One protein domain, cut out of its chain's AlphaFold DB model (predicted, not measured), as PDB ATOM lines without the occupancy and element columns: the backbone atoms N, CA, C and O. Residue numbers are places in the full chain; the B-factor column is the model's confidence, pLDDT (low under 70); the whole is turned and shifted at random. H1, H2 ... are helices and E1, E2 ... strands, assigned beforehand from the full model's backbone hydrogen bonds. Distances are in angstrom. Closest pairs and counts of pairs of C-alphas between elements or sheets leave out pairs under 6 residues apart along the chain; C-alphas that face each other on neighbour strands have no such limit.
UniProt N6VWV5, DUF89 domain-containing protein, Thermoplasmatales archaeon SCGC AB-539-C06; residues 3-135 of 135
ATOM      1  N   PHE A   3     -30.015  -1.554 -45.308       98.62
ATOM      2  CA  PHE A   3     -29.119  -0.682 -44.541       98.62
ATOM      3  C   PHE A   3     -27.912  -1.480 -44.062       98.62
ATOM      4  O   PHE A   3     -28.079  -2.409 -43.268       98.62
ATOM      5  N   THR A   4     -26.719  -1.121 -44.536       98.38
ATOM      6  CA  THR A   4     -25.462  -1.778 -44.156       98.38
ATOM      7  C   THR A   4     -24.987  -1.337 -42.770       98.38
ATOM      8  O   THR A   4     -25.445  -0.327 -42.223       98.38
ATOM      9  N   ASP A   5     -24.063  -2.111 -42.202       97.44
ATOM     10  CA  ASP A   5     -23.374  -1.799 -40.944       97.44
ATOM     11  C   ASP A   5     -21.883  -1.589 -41.242       97.44
ATOM     12  O   ASP A   5     -21.512  -0.507 -41.688       97.44
ATOM     13  N   ASN A   6     -21.046  -2.628 -41.137       97.94
ATOM     14  CA  ASN A   6     -19.589  -2.482 -41.173       97.94
ATOM     15  C   ASN A   6     -18.922  -2.760 -42.538       97.94
ATOM     16  O   ASN A   6     -19.377  -3.587 -43.336       97.94
ATOM     17  N   CYS A   7     -17.744  -2.172 -42.752       95.94
ATOM     18  CA  CYS A   7     -16.738  -2.605 -43.714       95.94
ATOM     19  C   CYS A   7     -16.370  -4.080 -43.456       95.94
ATOM     20  O   CYS A   7     -16.392  -4.575 -42.326       95.94
ATOM     21  N   GLY A   8     -16.043  -4.817 -44.517       95.38
ATOM     22  CA  GLY A   8     -15.822  -6.267 -44.463       95.38
ATOM     23  C   GLY A   8     -17.118  -7.083 -44.360       95.38
ATOM     24  O   GLY A   8     -17.275  -8.055 -45.093       95.38
ATOM     25  N   GLU A   9     -18.085  -6.665 -43.536       97.50
ATOM     26  CA  GLU A   9     -19.433  -7.255 -43.519       97.50
ATOM     27  C   GLU A   9     -20.166  -7.002 -44.843       97.50
ATOM     28  O   GLU A   9     -20.772  -7.921 -45.399       97.50
ATOM     29  N   ILE A  10     -20.008  -5.799 -45.402       98.31
ATOM     30  CA  ILE A  10     -20.587  -5.409 -46.692       98.31
ATOM     31  C   ILE A  10     -20.190  -6.352 -47.853       98.31
ATOM     32  O   ILE A  10     -20.953  -6.538 -48.799       98.31
ATOM     33  N   VAL A  11     -19.057  -7.061 -47.768       98.38
ATOM     34  CA  VAL A  11     -18.678  -8.095 -48.754       98.38
ATOM     35  C   VAL A  11     -19.702  -9.239 -48.784       98.38
ATOM     36  O   VAL A  11     -20.067  -9.734 -49.852       98.38
ATOM     37  N   PHE A  12     -20.211  -9.639 -47.616       98.12
ATOM     38  CA  PHE A  12     -21.272 -10.641 -47.501       98.12
ATOM     39  C   PHE A  12     -22.639 -10.066 -47.877       98.12
ATOM     40  O   PHE A  12     -23.467 -10.782 -48.442       98.12
ATOM     41  N   ASP A  13     -22.862  -8.771 -47.648       98.31
ATOM     42  CA  ASP A  13     -24.080  -8.097 -48.101       98.31
ATOM     43  C   ASP A  13     -24.193  -8.093 -49.631       98.31
ATOM     44  O   ASP A  13     -25.286  -8.312 -50.155       98.31
ATOM     45  N   LYS A  14     -23.076  -7.986 -50.372       98.56
ATOM     46  CA  LYS A  14     -23.086  -8.153 -51.840       98.56
ATOM     47  C   LYS A  14     -23.615  -9.531 -52.249       98.56
ATOM     48  O   LYS A  14     -24.391  -9.647 -53.202       98.56
ATOM     49  N   ILE A  15     -23.225 -10.583 -51.521       98.44
ATOM     50  CA  ILE A  15     -23.714 -11.950 -51.756       98.44
ATOM     51  C   ILE A  15     -25.220 -12.014 -51.501       98.44
ATOM     52  O   ILE A  15     -25.944 -12.534 -52.347       98.44
ATOM     53  N   LEU A  16     -25.702 -11.448 -50.390       98.06
ATOM     54  CA  LEU A  16     -27.132 -11.390 -50.086       98.06
ATOM     55  C   LEU A  16     -27.915 -10.670 -51.193       98.06
ATOM     56  O   LEU A  16     -28.885 -11.227 -51.703       98.06
ATOM     57  N   CYS A  17     -27.472  -9.483 -51.615       98.50
ATOM     58  CA  CYS A  17     -28.101  -8.729 -52.702       98.50
ATOM     59  C   CYS A  17     -28.198  -9.554 -53.991       98.50
ATOM     60  O   CYS A  17     -29.264  -9.633 -54.606       98.50
ATOM     61  N   ARG A  18     -27.114 -10.246 -54.359       98.38
ATOM     62  CA  ARG A  18     -27.086 -11.130 -55.528       98.38
ATOM     63  C   ARG A  18     -28.093 -12.272 -55.417       98.38
ATOM     64  O   ARG A  18     -28.791 -12.559 -56.388       98.38
ATOM     65  N   GLU A  19     -28.170 -12.946 -54.271       98.38
ATOM     66  CA  GLU A  19     -29.118 -14.053 -54.091       98.38
ATOM     67  C   GLU A  19     -30.574 -13.561 -54.078       98.38
ATOM     68  O   GLU A  19     -31.438 -14.206 -54.672       98.38
ATOM     69  N   LEU A  20     -30.849 -12.379 -53.515       97.69
ATOM     70  CA  LEU A  20     -32.175 -11.759 -53.592       97.69
ATOM     71  C   LEU A  20     -32.568 -11.426 -55.041       97.69
ATOM     72  O   LEU A  20     -33.691 -11.709 -55.458       97.69
ATOM     73  N   LYS A  21     -31.640 -10.884 -55.840       97.38
ATOM     74  CA  LYS A  21     -31.855 -10.629 -57.274       97.38
ATOM     75  C   LYS A  21     -32.058 -11.911 -58.085       97.38
ATOM     76  O   LYS A  21     -32.847 -11.910 -59.025       97.38
ATOM     77  N   LYS A  22     -31.395 -13.016 -57.732       97.62
ATOM     78  CA  LYS A  22     -31.660 -14.327 -58.353       97.62
ATOM     79  C   LYS A  22     -33.048 -14.853 -58.004       97.62
ATOM     80  O   LYS A  22     -33.710 -15.418 -58.869       97.62
ATOM     81  N   PHE A  23     -33.473 -14.676 -56.755       97.06
ATOM     82  CA  PHE A  23     -34.799 -15.085 -56.300       97.06
ATOM     83  C   PHE A  23     -35.910 -14.302 -57.012       97.06
ATOM     84  O   PHE A  23     -36.891 -14.890 -57.462       97.06
ATOM     85  N   ASN A  24     -35.742 -12.986 -57.166       97.31
ATOM     86  CA  ASN A  24     -36.650 -12.143 -57.934       97.31
ATOM     87  C   ASN A  24     -35.881 -11.062 -58.703       97.31
ATOM     88  O   ASN A  24     -35.541 -10.008 -58.164       97.31
ATOM     89  N   SER A  25     -35.677 -11.291 -60.001       95.38
ATOM     90  CA  SER A  25     -34.915 -10.382 -60.867       95.38
ATOM     91  C   SER A  25     -35.591  -9.032 -61.103       95.38
ATOM     92  O   SER A  25     -34.912  -8.066 -61.442       95.38
ATOM     93  N   LYS A  26     -36.912  -8.943 -60.898       96.81
ATOM     94  CA  LYS A  26     -37.688  -7.702 -61.039       96.81
ATOM     95  C   LYS A  26     -37.740  -6.872 -59.756       96.81
ATOM     96  O   LYS A  26     -38.268  -5.765 -59.782       96.81
ATOM     97  N   MET A  27     -37.247  -7.402 -58.636       97.06
ATOM     98  CA  MET A  27     -37.229  -6.682 -57.367       97.06
ATOM     99  C   MET A  27     -36.302  -5.471 -57.468       97.06
ATOM    100  O   MET A  27     -35.135  -5.624 -57.834       97.06
ATOM    101  N   PHE A  28     -36.807  -4.294 -57.094       98.31
ATOM    102  CA  PHE A  28     -35.993  -3.092 -56.965       98.31
ATOM    103  C   PHE A  28     -35.263  -3.107 -55.617       98.31
ATOM    104  O   PHE A  28     -35.884  -3.113 -54.552       98.31
ATOM    105  N   LEU A  29     -33.937  -3.139 -55.651       98.62
ATOM    106  CA  LEU A  29     -33.074  -3.262 -54.491       98.62
ATOM    107  C   LEU A  29     -32.233  -1.998 -54.332       98.62
ATOM    108  O   LEU A  29     -31.380  -1.694 -55.159       98.62
ATOM    109  N   THR A  30     -32.463  -1.294 -53.226       98.81
ATOM    110  CA  THR A  30     -31.656  -0.143 -52.808       98.81
ATOM    111  C   THR A  30     -30.711  -0.557 -51.686       98.81
ATOM    112  O   THR A  30     -31.187  -1.054 -50.659       98.81
ATOM    113  N   LEU A  31     -29.412  -0.318 -51.863       98.81
ATOM    114  CA  LEU A  31     -28.403  -0.349 -50.805       98.81
ATOM    115  C   LEU A  31     -28.328   1.025 -50.133       98.81
ATOM    116  O   LEU A  31     -28.342   2.044 -50.820       98.81
ATOM    117  N   VAL A  32     -28.221   1.059 -48.809       98.69
ATOM    118  CA  VAL A  32     -27.988   2.283 -48.042       98.69
ATOM    119  C   VAL A  32     -26.735   2.115 -47.199       98.69
ATOM    120  O   VAL A  32     -26.697   1.255 -46.319       98.69
ATOM    121  N   VAL A  33     -25.744   2.960 -47.469       98.38
ATOM    122  CA  VAL A  33     -24.459   3.039 -46.756       98.38
ATOM    123  C   VAL A  33     -24.382   4.321 -45.919       98.38
ATOM    124  O   VAL A  33     -25.292   5.158 -45.959       98.38
ATOM    125  N   LYS A  34     -23.328   4.504 -45.121       97.94
ATOM    126  CA  LYS A  34     -23.162   5.735 -44.337       97.94
ATOM    127  C   LYS A  34     -22.791   6.925 -45.211       97.94
ATOM    128  O   LYS A  34     -22.134   6.785 -46.239       97.94
ATOM    129  N   GLY A  35     -23.245   8.107 -44.790       94.88
ATOM    130  CA  GLY A  35     -22.928   9.374 -45.452       94.88
ATOM    131  C   GLY A  35     -21.480   9.820 -45.266       94.88
ATOM    132  O   GLY A  35     -20.929  10.455 -46.155       94.88
ATOM    133  N   GLU A  36     -20.870   9.477 -44.134       94.75
ATOM    134  CA  GLU A  36     -19.492   9.833 -43.792       94.75
ATOM    135  C   GLU A  36     -18.814   8.656 -43.070       94.75
ATOM    136  O   GLU A  36     -19.520   7.850 -42.454       94.75
ATOM    137  N   PRO A  37     -17.472   8.545 -43.102       94.56
ATOM    138  CA  PRO A  37     -16.749   7.531 -42.341       94.56
ATOM    139  C   PRO A  37     -16.978   7.683 -40.830       94.56
ATOM    140  O   PRO A  37     -16.595   8.688 -40.227       94.56
ATOM    141  N   VAL A  38     -17.573   6.668 -40.207       94.12
ATOM    142  CA  VAL A  38     -17.809   6.599 -38.759       94.12
ATOM    143  C   VAL A  38     -17.445   5.197 -38.285       94.12
ATOM    144  O   VAL A  38     -18.051   4.225 -38.716       94.12
ATOM    145  N   LEU A  39     -16.468   5.085 -37.379       95.00
ATOM    146  CA  LEU A  39     -15.969   3.798 -36.875       95.00
ATOM    147  C   LEU A  39     -15.528   2.864 -38.017       95.00
ATOM    148  O   LEU A  39     -14.571   3.171 -38.723       95.00
ATOM    149  N   SER A  40     -16.198   1.724 -38.157       95.50
ATOM    150  CA  SER A  40     -15.988   0.740 -39.209       95.50
ATOM    151  C   SER A  40     -17.167   0.685 -40.166       95.50
ATOM    152  O   SER A  40     -17.311  -0.326 -40.835       95.50
ATOM    153  N   ASP A  41     -18.039   1.691 -40.198       96.81
ATOM    154  CA  ASP A  41     -19.249   1.616 -41.001       96.81
ATOM    155  C   ASP A  41     -18.954   1.811 -42.492       96.81
ATOM    156  O   ASP A  41     -18.172   2.684 -42.875       96.81
ATOM    157  N   ALA A  42     -19.617   1.015 -43.331       97.75
ATOM    158  CA  ALA A  42     -19.403   1.046 -44.772       97.75
ATOM    159  C   ALA A  42     -19.931   2.344 -45.401       97.75
ATOM    160  O   ALA A  42     -21.045   2.785 -45.086       97.75
ATOM    161  N   THR A  43     -19.162   2.922 -46.323       98.31
ATOM    162  CA  THR A  43     -19.500   4.160 -47.043       98.31
ATOM    163  C   THR A  43     -19.741   3.908 -48.534       98.31
ATOM    164  O   THR A  43     -19.777   2.766 -49.001       98.31
ATOM    165  N   ILE A  44     -19.951   4.986 -49.298       98.00
ATOM    166  CA  ILE A  44     -20.094   4.908 -50.756       98.00
ATOM    167  C   ILE A  44     -18.830   4.349 -51.423       98.00
ATOM    168  O   ILE A  44     -18.952   3.515 -52.314       98.00
ATOM    169  N   ASP A  45     -17.645   4.701 -50.916       97.88
ATOM    170  CA  ASP A  45     -16.361   4.237 -51.453       97.88
ATOM    171  C   ASP A  45     -16.241   2.705 -51.368       97.88
ATOM    172  O   ASP A  45     -15.769   2.059 -52.302       97.88
ATOM    173  N   ASP A  46     -16.722   2.098 -50.273       98.19
ATOM    174  CA  ASP A  46     -16.748   0.639 -50.114       98.19
ATOM    175  C   ASP A  46     -17.709  -0.029 -51.108       98.19
ATOM    176  O   ASP A  46     -17.415  -1.097 -51.651       98.19
ATOM    177  N   ALA A  47     -18.871   0.586 -51.339       98.31
ATOM    178  CA  ALA A  47     -19.867   0.065 -52.268       98.31
ATOM    179  C   ALA A  47     -19.373   0.130 -53.724       98.31
ATOM    180  O   ALA A  47     -19.579  -0.823 -54.478       98.31
ATOM    181  N   GLU A  48     -18.687   1.212 -54.094       98.12
ATOM    182  CA  GLU A  48     -18.056   1.385 -55.405       98.12
ATOM    183  C   GLU A  48     -16.888   0.414 -55.600       98.12
ATOM    184  O   GLU A  48     -16.829  -0.286 -56.610       98.12
ATOM    185  N   LEU A  49     -15.997   0.292 -54.609       98.00
ATOM    186  CA  LEU A  49     -14.866  -0.642 -54.652       98.00
ATOM    187  C   LEU A  49     -15.323  -2.095 -54.841       98.00
ATOM    188  O   LEU A  49     -14.640  -2.900 -55.475       98.00
ATOM    189  N   LEU A  50     -16.475  -2.442 -54.268       98.31
ATOM    190  CA  LEU A  50     -17.067  -3.767 -54.376       98.31
ATOM    191  C   LEU A  50     -18.002  -3.919 -55.575       98.31
ATOM    192  O   LEU A  50     -18.563  -5.002 -55.721       98.31
ATOM    193  N   HIS A  51     -18.170  -2.917 -56.437       98.25
ATOM    194  CA  HIS A  51     -19.054  -2.960 -57.604       98.25
ATOM    195  C   HIS A  51     -20.500  -3.350 -57.255       98.25
ATOM    196  O   HIS A  51     -21.041  -4.346 -57.756       98.25
ATOM    197  N   PHE A  52     -21.118  -2.652 -56.301       98.56
ATOM    198  CA  PHE A  52     -22.491  -2.954 -55.885       98.56
ATOM    199  C   PHE A  52     -23.532  -2.703 -56.976       98.56
ATOM    200  O   PHE A  52     -24.562  -3.376 -56.975       98.56
ATOM    201  N   GLU A  53     -23.256  -1.818 -57.931       98.00
ATOM    202  CA  GLU A  53     -24.085  -1.553 -59.111       98.00
ATOM    203  C   GLU A  53     -24.405  -2.814 -59.931       98.00
ATOM    204  O   GLU A  53     -25.404  -2.857 -60.642       98.00
ATOM    205  N   GLU A  54     -23.606  -3.876 -59.802       97.94
ATOM    206  CA  GLU A  54     -23.869  -5.170 -60.442       97.94
ATOM    207  C   GLU A  54     -25.023  -5.951 -59.792       97.94
ATOM    208  O   GLU A  54     -25.570  -6.878 -60.394       97.94
ATOM    209  N   VAL A  55     -25.354  -5.649 -58.532       98.25
ATOM    210  CA  VAL A  55     -26.279  -6.451 -57.713       98.25
ATOM    211  C   VAL A  55     -27.395  -5.643 -57.050       98.25
ATOM    212  O   VAL A  55     -28.298  -6.243 -56.465       98.25
ATOM    213  N   VAL A  56     -27.374  -4.312 -57.142       98.56
ATOM    214  CA  VAL A  56     -28.447  -3.423 -56.668       98.56
ATOM    215  C   VAL A  56     -28.829  -2.413 -57.745       98.56
ATOM    216  O   VAL A  56     -28.020  -2.078 -58.600       98.56
ATOM    217  N   ASP A  57     -30.062  -1.908 -57.703       98.56
ATOM    218  CA  ASP A  57     -30.547  -0.913 -58.673       98.56
ATOM    219  C   ASP A  57     -30.214   0.518 -58.251       98.56
ATOM    220  O   ASP A  57     -30.250   1.441 -59.064       98.56
ATOM    221  N   LYS A  58     -29.948   0.722 -56.956       98.38
ATOM    222  CA  LYS A  58     -29.675   2.040 -56.394       98.38
ATOM    223  C   LYS A  58     -28.789   1.950 -55.161       98.38
ATOM    224  O   LYS A  58     -28.979   1.068 -54.324       98.38
ATOM    225  N   ILE A  59     -27.885   2.912 -55.017       98.69
ATOM    226  CA  ILE A  59     -27.095   3.121 -53.804       98.69
ATOM    227  C   ILE A  59     -27.432   4.513 -53.271       98.69
ATOM    228  O   ILE A  59     -27.432   5.485 -54.021       98.69
ATOM    229  N   LEU A  60     -27.780   4.593 -51.991       98.50
ATOM    230  CA  LEU A  60     -28.061   5.830 -51.266       98.50
ATOM    231  C   LEU A  60     -27.169   5.914 -50.029       98.50
ATOM    232  O   LEU A  60     -26.631   4.906 -49.571       98.50
ATOM    233  N   THR A  61     -27.057   7.105 -49.446       98.19
ATOM    234  CA  THR A  61     -26.330   7.303 -48.189       98.19
ATOM    235  C   THR A  61     -27.235   7.891 -47.110       98.19
ATOM    236  O   THR A  61     -28.227   8.560 -47.406       98.19
ATOM    237  N   THR A  62     -26.888   7.679 -45.838       97.38
ATOM    238  CA  THR A  62     -27.558   8.344 -44.703       97.38
ATOM    239  C   THR A  62     -27.286   9.852 -44.631       97.38
ATOM    240  O   THR A  62     -27.909  10.542 -43.828       97.38
ATOM    241  N   GLY A  63     -26.370  10.370 -45.461       93.31
ATOM    242  CA  GLY A  63     -26.134  11.801 -45.680       93.31
ATOM    243  C   GLY A  63     -25.488  12.584 -44.538       93.31
ATOM    244  O   GLY A  63     -25.350  13.798 -44.661       93.31
ATOM    245  N   CYS A  64     -25.115  11.943 -43.429       91.69
ATOM    246  CA  CYS A  64     -24.475  12.629 -42.309       91.69
ATOM    247  C   CYS A  64     -23.573  11.708 -41.479       91.69
ATOM    248  O   CYS A  64     -23.757  10.488 -41.458       91.69
ATOM    249  N   PHE A  65     -22.652  12.322 -40.737       94.19
ATOM    250  CA  PHE A  65     -21.892  11.695 -39.657       94.19
ATOM    251  C   PHE A  65     -22.806  11.252 -38.498       94.19
ATOM    252  O   PHE A  65     -23.190  12.057 -37.641       94.19
ATOM    253  N   ALA A  66     -23.182   9.970 -38.469       93.69
ATOM    254  CA  ALA A  66     -23.975   9.369 -37.397       93.69
ATOM    255  C   ALA A  66     -23.716   7.860 -37.272       93.69
ATOM    256  O   ALA A  66     -23.659   7.152 -38.275       93.69
ATOM    257  N   VAL A  67     -23.648   7.368 -36.030       93.88
ATOM    258  CA  VAL A  67     -23.784   5.935 -35.728       93.88
ATOM    259  C   VAL A  67     -25.262   5.569 -35.868       93.88
ATOM    260  O   VAL A  67     -26.122   6.262 -35.324       93.88
ATOM    261  N   GLY A  68     -25.574   4.509 -36.615       94.44
ATOM    262  CA  GLY A  68     -26.966   4.163 -36.927       94.44
ATOM    263  C   GLY A  68     -27.585   5.110 -37.964       94.44
ATOM    264  O   GLY A  68     -26.965   5.388 -38.994       94.44
ATOM    265  N   VAL A  69     -28.814   5.578 -37.731       96.88
ATOM    266  CA  VAL A  69     -29.559   6.447 -38.658       96.88
ATOM    267  C   VAL A  69     -30.143   7.647 -37.916       96.88
ATOM    268  O   VAL A  69     -30.946   7.499 -36.999       96.88
ATOM    269  N   ASN A  70     -29.796   8.858 -38.356       96.69
ATOM    270  CA  ASN A  70     -30.406  10.083 -37.850       96.69
ATOM    271  C   ASN A  70     -31.558  10.532 -38.761       96.69
ATOM    272  O   ASN A  70     -31.341  11.228 -39.753       96.69
ATOM    273  N   PHE A  71     -32.790  10.169 -38.396       96.25
ATOM    274  CA  PHE A  71     -33.991  10.464 -39.189       96.25
ATOM    275  C   PHE A  71     -34.245  11.964 -39.415       96.25
ATOM    276  O   PHE A  71     -34.824  12.337 -40.430       96.25
ATOM    277  N   ASN A  72     -33.752  12.837 -38.528       95.38
ATOM    278  CA  ASN A  72     -33.899  14.292 -38.664       95.38
ATOM    279  C   ASN A  72     -32.952  14.908 -39.708       95.38
ATOM    280  O   ASN A  72     -33.073  16.092 -40.017       95.38
ATOM    281  N   LYS A  73     -31.979  14.139 -40.207       95.38
ATOM    282  CA  LYS A  73     -30.949  14.594 -41.151       95.38
ATOM    283  C   LYS A  73     -30.915  13.776 -42.442       95.38
ATOM    284  O   LYS A  73     -29.936  13.852 -43.179       95.38
ATOM    285  N   LEU A  74     -31.953  12.985 -42.715       96.25
ATOM    286  CA  LEU A  74     -31.990  12.169 -43.924       96.25
ATOM    287  C   LEU A  74     -31.995  13.048 -45.180       96.25
ATOM    288  O   LEU A  74     -32.758  14.018 -45.246       96.25
ATOM    289  N   PRO A  75     -31.211  12.687 -46.212       97.56
ATOM    290  CA  PRO A  75     -31.389  13.242 -47.544       97.56
ATOM    291  C   PRO A  75     -32.830  13.050 -48.018       97.56
ATOM    292  O   PRO A  75     -33.423  11.990 -47.803       97.56
ATOM    293  N   SER A  76     -33.375  14.045 -48.721       97.50
ATOM    294  CA  SER A  76     -34.748  14.006 -49.251       97.50
ATOM    295  C   SER A  76     -35.009  12.778 -50.127       97.50
ATOM    296  O   SER A  76     -36.100  12.214 -50.109       97.50
ATOM    297  N   GLU A  77     -33.994  12.333 -50.863       97.81
ATOM    298  CA  GLU A  77     -34.057  11.137 -51.692       97.81
ATOM    299  C   GLU A  77     -34.209   9.847 -50.869       97.81
ATOM    300  O   GLU A  77     -35.011   8.984 -51.226       97.81
ATOM    301  N   LEU A  78     -33.477   9.723 -49.756       98.12
ATOM    302  CA  LEU A  78     -33.576   8.566 -48.867       98.12
ATOM    303  C   LEU A  78     -34.891   8.578 -48.084       98.12
ATOM    304  O   LEU A  78     -35.543   7.542 -47.992       98.12
ATOM    305  N   ASP A  79     -35.317   9.739 -47.582       97.44
ATOM    306  CA  ASP A  79     -36.619   9.900 -46.922       97.44
ATOM    307  C   ASP A  79     -37.783   9.533 -47.863       97.44
ATOM    308  O   ASP A  79     -38.671   8.758 -47.505       97.44
ATOM    309  N   GLY A  80     -37.746  10.011 -49.112       97.62
ATOM    310  CA  GLY A  80     -38.741   9.667 -50.127       97.62
ATOM    311  C   GLY A  80     -38.764   8.175 -50.467       97.62
ATOM    312  O   GLY A  80     -39.843   7.600 -50.621       97.62
ATOM    313  N   ALA A  81     -37.591   7.539 -50.550       97.75
ATOM    314  CA  ALA A  81     -37.471   6.108 -50.822       97.75
ATOM    315  C   ALA A  81     -37.930   5.240 -49.636       97.75
ATOM    316  O   ALA A  81     -38.586   4.222 -49.847       97.75
ATOM    317  N   LEU A  82     -37.638   5.646 -48.395       97.44
ATOM    318  CA  LEU A  82     -38.093   4.961 -47.178       97.44
ATOM    319  C   LEU A  82     -39.620   4.946 -47.049       97.44
ATOM    320  O   LEU A  82     -40.180   3.967 -46.573       97.44
ATOM    321  N   LYS A  83     -40.307   5.997 -47.505       96.19
ATOM    322  CA  LYS A  83     -41.780   6.079 -47.479       96.19
ATOM    323  C   LYS A  83     -42.481   5.149 -48.472       96.19
ATOM    324  O   LYS A  83     -43.682   4.940 -48.349       96.19
ATOM    325  N   GLN A  84     -41.757   4.641 -49.466       96.31
ATOM    326  CA  GLN A  84     -42.302   3.814 -50.551       96.31
ATOM    327  C   GLN A  84     -41.788   2.373 -50.511       96.31
ATOM    328  O   GLN A  84     -42.153   1.575 -51.365       96.31
ATOM    329  N   VAL A  85     -40.895   2.046 -49.575       97.50
ATOM    330  CA  VAL A  85     -40.243   0.740 -49.548       97.50
ATOM    331  C   VAL A  85     -41.198  -0.342 -49.043       97.50
ATOM    332  O   VAL A  85     -41.829  -0.184 -48.003       97.50
ATOM    333  N   ASP A  86     -41.239  -1.477 -49.741       97.81
ATOM    334  CA  ASP A  86     -42.065  -2.621 -49.334       97.81
ATOM    335  C   ASP A  86     -41.465  -3.417 -48.163       97.81
ATOM    336  O   ASP A  86     -42.186  -4.094 -47.439       97.81
ATOM    337  N   LEU A  87     -40.136  -3.384 -48.002       98.12
ATOM    338  CA  LEU A  87     -39.401  -4.080 -46.942       98.12
ATOM    339  C   LEU A  87     -38.052  -3.415 -46.659       98.12
ATOM    340  O   LEU A  87     -37.246  -3.173 -47.570       98.12
ATOM    341  N   ILE A  88     -37.760  -3.211 -45.378       98.69
ATOM    342  CA  ILE A  88     -36.445  -2.791 -44.893       98.69
ATOM    343  C   ILE A  88     -35.687  -4.017 -44.375       98.69
ATOM    344  O   ILE A  88     -36.217  -4.812 -43.607       98.69
ATOM    345  N   ILE A  89     -34.429  -4.166 -44.776       98.56
ATOM    346  CA  ILE A  89     -33.476  -5.114 -44.203       98.56
ATOM    347  C   ILE A  89     -32.423  -4.280 -43.487       98.56
ATOM    348  O   ILE A  89     -31.803  -3.401 -44.083       98.56
ATOM    349  N   CYS A  90     -32.246  -4.528 -42.201       97.75
ATOM    350  CA  CYS A  90     -31.477  -3.677 -41.317       97.75
ATOM    351  C   CYS A  90     -30.359  -4.492 -40.663       97.75
ATOM    352  O   CYS A  90     -30.626  -5.475 -39.966       97.75
ATOM    353  N   LYS A  91     -29.105  -4.118 -40.934       98.25
ATOM    354  CA  LYS A  91     -27.913  -4.775 -40.385       98.25
ATOM    355  C   LYS A  91     -27.427  -4.042 -39.137       98.25
ATOM    356  O   LYS A  91     -27.503  -2.820 -39.084       98.25
ATOM    357  N   GLY A  92     -26.886  -4.775 -38.167       96.12
ATOM    358  CA  GLY A  92     -26.199  -4.185 -37.011       96.12
ATOM    359  C   GLY A  92     -27.098  -3.634 -35.894       96.12
ATOM    360  O   GLY A  92     -28.281  -3.352 -36.081       96.12
ATOM    361  N   MET A  93     -26.513  -3.480 -34.700       95.81
ATOM    362  CA  MET A  93     -27.225  -3.000 -33.501       95.81
ATOM    363  C   MET A  93     -27.559  -1.507 -33.581       95.81
ATOM    364  O   MET A  93     -28.645  -1.114 -33.178       95.81
ATOM    365  N   ALA A  94     -26.669  -0.683 -34.139       96.06
ATOM    366  CA  ALA A  94     -26.879   0.762 -34.210       96.06
ATOM    367  C   ALA A  94     -28.064   1.136 -35.112       96.06
ATOM    368  O   ALA A  94     -28.869   2.010 -34.775       96.06
ATOM    369  N   ASN A  95     -28.208   0.452 -36.252       97.38
ATOM    370  CA  ASN A  95     -29.383   0.639 -37.090       97.38
ATOM    371  C   ASN A  95     -30.639   0.078 -36.398       97.38
ATOM    372  O   ASN A  95     -31.675   0.736 -36.453       97.38
ATOM    373  N   TYR A  96     -30.557  -1.068 -35.700       97.88
ATOM    374  CA  TYR A  96     -31.677  -1.570 -34.890       97.88
ATOM    375  C   TYR A  96     -32.171  -0.525 -33.890       97.88
ATOM    376  O   TYR A  96     -33.345  -0.177 -33.950       97.88
ATOM    377  N   GLU A  97     -31.283   0.020 -33.055       97.19
ATOM    378  CA  GLU A  97     -31.623   1.039 -32.053       97.19
ATOM    379  C   GLU A  97     -32.254   2.277 -32.697       97.19
ATOM    380  O   GLU A  97     -33.227   2.823 -32.191       97.19
ATOM    381  N   SER A  98     -31.739   2.703 -33.854       97.25
ATOM    382  CA  SER A  98     -32.292   3.858 -34.567       97.25
ATOM    383  C   SER A  98     -33.710   3.578 -35.071       97.25
ATOM    384  O   SER A  98     -34.617   4.380 -34.864       97.25
ATOM    385  N   PHE A  99     -33.920   2.443 -35.744       97.94
ATOM    386  CA  PHE A  99     -35.214   2.096 -36.330       97.94
ATOM    387  C   PHE A  99     -36.251   1.662 -35.289       97.94
ATOM    388  O   PHE A  99     -37.440   1.881 -35.525       97.94
ATOM    389  N   SER A 100     -35.842   1.071 -34.160       96.19
ATOM    390  CA  SER A 100     -36.758   0.621 -33.102       96.19
ATOM    391  C   SER A 100     -37.523   1.771 -32.450       96.19
ATOM    392  O   SER A 100     -38.636   1.564 -31.977       96.19
ATOM    393  N   GLU A 101     -36.969   2.983 -32.500       95.88
ATOM    394  CA  GLU A 101     -37.605   4.226 -32.040       95.88
ATOM    395  C   GLU A 101     -38.533   4.859 -33.100       95.88
ATOM    396  O   GLU A 101     -39.027   5.974 -32.932       95.88
ATOM    397  N   THR A 102     -38.776   4.172 -34.222       96.50
ATOM    398  CA  THR A 102     -39.626   4.650 -35.320       96.50
ATOM    399  C   THR A 102     -40.792   3.703 -35.610       96.50
ATOM    400  O   THR A 102     -40.920   2.622 -35.037       96.50
ATOM    401  N   ASN A 103     -41.648   4.106 -36.554       95.75
ATOM    402  CA  ASN A 103     -42.778   3.307 -37.030       95.75
ATOM    403  C   ASN A 103     -42.528   2.652 -38.399       95.75
ATOM    404  O   ASN A 103     -43.472   2.146 -38.999       95.75
ATOM    405  N   TYR A 104     -41.295   2.673 -38.916       97.12
ATOM    406  CA  TYR A 104     -40.985   2.052 -40.204       97.12
ATOM    407  C   TYR A 104     -41.127   0.534 -40.127       97.12
ATOM    408  O   TYR A 104     -40.344  -0.137 -39.454       97.12
ATOM    409  N   ARG A 105     -42.125   0.001 -40.835       96.81
ATOM    410  CA  ARG A 105     -42.406  -1.430 -40.975       96.81
ATOM    411  C   ARG A 105     -43.008  -1.705 -42.368       96.81
ATOM    412  O   ARG A 105     -43.629  -0.792 -42.918       96.81
ATOM    413  N   PRO A 106     -42.825  -2.908 -42.945       98.31
ATOM    414  CA  PRO A 106     -42.139  -4.060 -42.360       98.31
ATOM    415  C   PRO A 106     -40.605  -3.934 -42.402       98.31
ATOM    416  O   PRO A 106     -40.017  -3.416 -43.356       98.31
ATOM    417  N   ILE A 107     -39.945  -4.424 -41.348       98.62
ATOM    418  CA  ILE A 107     -38.486  -4.382 -41.180       98.62
ATOM    419  C   ILE A 107     -37.936  -5.704 -40.639       98.62
ATOM    420  O   ILE A 107     -38.399  -6.233 -39.630       98.62
ATOM    421  N   ALA A 108     -36.921  -6.243 -41.311       98.50
ATOM    422  CA  ALA A 108     -36.177  -7.420 -40.894       98.50
ATOM    423  C   ALA A 108     -34.803  -7.014 -40.353       98.50
ATOM    424  O   ALA A 108     -33.985  -6.448 -41.080       98.50
ATOM    425  N   TYR A 109     -34.521  -7.351 -39.097       98.25
ATOM    426  CA  TYR A 109     -33.209  -7.138 -38.487       98.25
ATOM    427  C   TYR A 109     -32.349  -8.389 -38.628       98.25
ATOM    428  O   TYR A 109     -32.748  -9.461 -38.170       98.25
ATOM    429  N   LEU A 110     -31.185  -8.249 -39.263       97.81
ATOM    430  CA  LEU A 110     -30.208  -9.314 -39.505       97.81
ATOM    431  C   LEU A 110     -28.910  -8.928 -38.798       97.81
ATOM    432  O   LEU A 110     -28.135  -8.106 -39.289       97.81
ATOM    433  N   MET A 111     -28.680  -9.492 -37.619       96.56
ATOM    434  CA  MET A 111     -27.619  -9.022 -36.729       96.56
ATOM    435  C   MET A 111     -27.214 -10.077 -35.705       96.56
ATOM    436  O   MET A 111     -27.932 -11.043 -35.460       96.56
ATOM    437  N   ARG A 112     -26.062  -9.871 -35.063       96.62
ATOM    438  CA  ARG A 112     -25.660 -10.637 -33.880       96.62
ATOM    439  C   ARG A 112     -26.022  -9.865 -32.614       96.62
ATOM    440  O   ARG A 112     -25.673  -8.693 -32.505       96.62
ATOM    441  N   THR A 113     -26.662 -10.512 -31.645       96.75
ATOM    442  CA  THR A 113     -26.959  -9.909 -30.338       96.75
ATOM    443  C   THR A 113     -25.690  -9.899 -29.487       96.75
ATOM    444  O   THR A 113     -25.282 -10.925 -28.953       96.75
ATOM    445  N   LYS A 114     -25.001  -8.756 -29.395       94.31
ATOM    446  CA  LYS A 114     -23.705  -8.660 -28.687       94.31
ATOM    447  C   LYS A 114     -23.832  -8.175 -27.236       94.31
ATOM    448  O   LYS A 114     -22.845  -8.201 -26.511       94.31
ATOM    449  N   CYS A 115     -25.016  -7.725 -26.822       96.12
ATOM    450  CA  CYS A 115     -25.267  -7.197 -25.483       96.12
ATOM    451  C   CYS A 115     -26.685  -7.525 -24.989       96.12
ATOM    452  O   CYS A 115     -27.609  -7.728 -25.784       96.12
ATOM    453  N   ASP A 116     -26.844  -7.543 -23.667       97.44
ATOM    454  CA  ASP A 116     -28.103  -7.884 -23.002       97.44
ATOM    455  C   ASP A 116     -29.256  -6.907 -23.285       97.44
ATOM    456  O   ASP A 116     -30.371  -7.394 -23.491       97.44
ATOM    457  N   PRO A 117     -29.060  -5.569 -23.361       96.94
ATOM    458  CA  PRO A 117     -30.164  -4.647 -23.647       96.94
ATOM    459  C   PRO A 117     -30.850  -4.941 -24.986       96.94
ATOM    460  O   PRO A 117     -32.077  -5.033 -25.065       96.94
ATOM    461  N   ILE A 118     -30.057  -5.177 -26.034       96.44
ATOM    462  CA  ILE A 118     -30.572  -5.490 -27.369       96.44
ATOM    463  C   ILE A 118     -31.223  -6.866 -27.392       96.44
ATOM    464  O   ILE A 118     -32.358  -6.990 -27.847       96.44
ATOM    465  N   ALA A 119     -30.557  -7.882 -26.839       97.06
ATOM    466  CA  ALA A 119     -31.106  -9.232 -26.737       97.06
ATOM    467  C   ALA A 119     -32.472  -9.239 -26.020       97.06
ATOM    468  O   ALA A 119     -33.441  -9.817 -26.517       97.06
ATOM    469  N   THR A 120     -32.576  -8.506 -24.909       97.69
ATOM    470  CA  THR A 120     -33.803  -8.373 -24.116       97.69
ATOM    471  C   THR A 120     -34.900  -7.642 -24.885       97.69
ATOM    472  O   THR A 120     -36.017  -8.148 -24.959       97.69
ATOM    473  N   SER A 121     -34.602  -6.496 -25.513       96.75
ATOM    474  CA  SER A 121     -35.603  -5.755 -26.307       96.75
ATOM    475  C   SER A 121     -36.130  -6.564 -27.501       96.75
ATOM    476  O   SER A 121     -37.305  -6.478 -27.853       96.75
ATOM    477  N   MET A 122     -35.288  -7.421 -28.084       96.19
ATOM    478  CA  MET A 122     -35.674  -8.345 -29.148       96.19
ATOM    479  C   MET A 122     -36.311  -9.644 -28.628       96.19
ATOM    480  O   MET A 122     -36.815 -10.422 -29.441       96.19
ATOM    481  N   ASN A 123     -36.335  -9.885 -27.315       96.94
ATOM    482  CA  ASN A 123     -36.758 -11.139 -26.688       96.94
ATOM    483  C   ASN A 123     -36.055 -12.378 -27.283       96.94
ATOM    484  O   ASN A 123     -36.695 -13.338 -27.717       96.94
ATOM    485  N   VAL A 124     -34.727 -12.326 -27.351       96.81
ATOM    486  CA  VAL A 124     -33.866 -13.414 -27.834       96.81
ATOM    487  C   VAL A 124     -32.634 -13.565 -26.930       96.81
ATOM    488  O   VAL A 124     -32.292 -12.630 -26.209       96.81
ATOM    489  N   PRO A 125     -31.926 -14.709 -26.957       97.62
ATOM    490  CA  PRO A 125     -30.659 -14.854 -26.240       97.62
ATOM    491  C   PRO A 125     -29.568 -13.869 -26.692       97.62
ATOM    492  O   PRO A 125     -29.513 -13.451 -27.852       97.62
ATOM    493  N   VAL A 126     -28.643 -13.544 -25.785       97.56
ATOM    494  CA  VAL A 126     -27.380 -12.874 -26.131       97.56
ATOM    495  C   VAL A 126     -26.434 -13.855 -26.842       97.56
ATOM    496  O   VAL A 126     -26.499 -15.065 -26.631       97.56
ATOM    497  N   ASN A 127     -25.531 -13.338 -27.672       96.88
ATOM    498  CA  ASN A 127     -24.513 -14.068 -28.431       96.88
ATOM    499  C   ASN A 127     -25.034 -15.012 -29.525       96.88
ATOM    500  O   ASN A 127     -24.357 -15.985 -29.874       96.88
ATOM    501  N   ILE A 128     -26.173 -14.689 -30.142       97.62
ATOM    502  CA  ILE A 128     -26.702 -15.430 -31.296       97.62
ATOM    503  C   ILE A 128     -26.722 -14.566 -32.553       97.62
ATOM    504  O   ILE A 128     -26.767 -13.339 -32.475       97.62
ATOM    505  N   ASN A 129     -26.737 -15.213 -33.716       97.00
ATOM    506  CA  ASN A 129     -27.115 -14.557 -34.963       97.00
ATOM    507  C   ASN A 129     -28.644 -14.620 -35.070       97.00
ATOM    508  O   ASN A 129     -29.216 -15.709 -35.030       97.00
ATOM    509  N   ALA A 130     -29.292 -13.467 -35.172       95.75
ATOM    510  CA  ALA A 130     -30.737 -13.330 -35.205       95.75
ATOM    511  C   ALA A 130     -31.190 -12.752 -36.548       95.75
ATOM    512  O   ALA A 130     -30.585 -11.821 -37.084       95.75
ATOM    513  N   ILE A 131     -32.287 -13.309 -37.057       97.00
ATOM    514  CA  ILE A 131     -33.092 -12.729 -38.127       97.00
ATOM    515  C   ILE A 131     -34.499 -12.595 -37.562       97.00
ATOM    516  O   ILE A 131     -35.121 -13.607 -37.238       97.00
ATOM    517  N   LYS A 132     -34.986 -11.364 -37.394       97.62
ATOM    518  CA  LYS A 132     -36.321 -11.118 -36.839       97.62
ATOM    519  C   LYS A 132     -37.065 -10.064 -37.648       97.62
ATOM    520  O   LYS A 132     -36.568  -8.952 -37.810       97.62
ATOM    521  N   LEU A 133     -38.242 -10.441 -38.142       98.12
ATOM    522  CA  LEU A 133     -39.164  -9.575 -38.871       98.12
ATOM    523  C   LEU A 133     -40.129  -8.899 -37.892       98.12
ATOM    524  O   LEU A 133     -40.652  -9.548 -36.985       98.12
ATOM    525  N   TYR A 134     -40.348  -7.607 -38.098       97.44
ATOM    526  CA  TYR A 134     -41.352  -6.797 -37.425       97.44
ATOM    527  C   TYR A 134     -42.265  -6.207 -38.498       97.44
ATOM    528  O   TYR A 134     -41.786  -5.527 -39.406       97.44
ATOM    529  N   GLU A 135     -43.558  -6.494 -38.384       94.00
ATOM    530  CA  GLU A 135     -44.622  -6.049 -39.294       94.00
ATOM    531  C   GLU A 135     -45.410  -4.878 -38.702       94.00
ATOM    532  O   GLU A 135     -45.553  -4.816 -37.456       94.00
TER     533      GLU A 135
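What this domain is: This is residues 3 to 135 of the 135 residues of the protein "DUF89 domain-containing protein" of Thermoplasmatales archaeon SCGC AB-539-C06 (UniProt N6VWV5). Two small sheets stand roughly edge to edge: a parallel pair, E1 and E2, with H2 on one side of it and H3 on the other, and a three-stranded sheet, E3, E4 and E5, with H4 over one face. Phe 3, the first printed residue, lies in the gap between the two sheets; H1, the longest helix, lies near E1 on the side of H2, and H5 lies at the far end beyond H4. The printed part has 133 residues with five named helices and five named strands, in the order H1 E1 H2 E2 H3 E3 H4 E4 H5 E5. The larger sheet runs E3 E4 E5 and is mixed; the class is mixed, helices and strands, with 66 residues, under half, in named elements. The whole is compact and rounded, with a radius of gyration of the C-alphas of 14.2 A and spans of 37 by 33 by 29 A.

How they stand to each other: H1, residues 9 to 23, and E1, residues 30 to 33, are near each other, with 5 pairs of C-alphas within 10 A. H1 and H2, residues 44 to 49, are close but not clearly touching; their closest C-alphas are those of Ile 10 and Ala 47, 7.8 A apart, and their lines are about perpendicular at 76 degrees. E1 is the parallel neighbour of E2, residues 58 to 61, at 27 degrees, with N 31 and O 58 within hydrogen-bond range at 2.9 A and N 33 and O 60 at 3.0 A. E1, H2 and E2 form a strand-helix-strand unit, two parallel neighbour strands with a helix between them in the chain, and its crossover is right-handed. The closest C-alphas of H2 and E2 are those of Ile 44 and Thr 61, 7.2 A apart. H3, residues 76 to 82, comes closest to E2 with the C-alphas of Leu 78 and Leu 60, 6.6 A apart; H3 and E1 are only just apart, at 8.4 A. E3, residues 88 to 91, is an edge strand and the parallel neighbour of E4, residues 107 to 112, at 12 degrees; N 90 and O 108 are 2.8 A apart, within hydrogen-bond range. H4, residues 93 to 100, is on this sheet at a height over the sheet of 8.9 A. It lies over E4, where 6 of its C-alphas fall, and only just not over E3, where 2 fall; it runs along the strands, at 21 degrees to E4 on the local plane. The closest C-alphas of H4 and E4 are those of Tyr 96 and Tyr 109, 6.8 A apart. E3, H4 and E4 form a second strand-helix-strand unit with a right-handed crossover. H5, residues 116 to 121, is not on the sheet; it is close but not clearly touching H4, at a shallow tilt of 25 degrees, the same way, with the C-alphas of Met 93 and Ile 118 closest at 7.4 A. E5, residues 129 to 134, is the other edge strand, antiparallel to E4 at 165 degrees, with N 109 and O 132 at 2.9 A. Every O i to N i+4 pair is within hydrogen-bond range in H2, H3, H4 and H5; in H1 it is 10 of 11.

Where its parts are: H1 begins at C-alpha 9, (-19.433, -7.255, -43.519), and is 21.5 A long. E1 measures 9.9 A, H2 8.6 A, E2 10.3 A, H3 9.9 A, E3 9.9 A, H4 10.2 A, E4 16.0 A and H5 8.5 A. E5, 16.4 A long, ends at C-alpha 134, (-41.352, -6.797, -37.425).

The domain as a whole: The two C-alphas farthest apart are those of Lys 26 and Asp 116, at 39.2 A. The printed part has no cut. The link from E2 to H3, residues 62 to 75, is long. The mean pLDDT of the printed part is 97.2, and no printed residue is under 70.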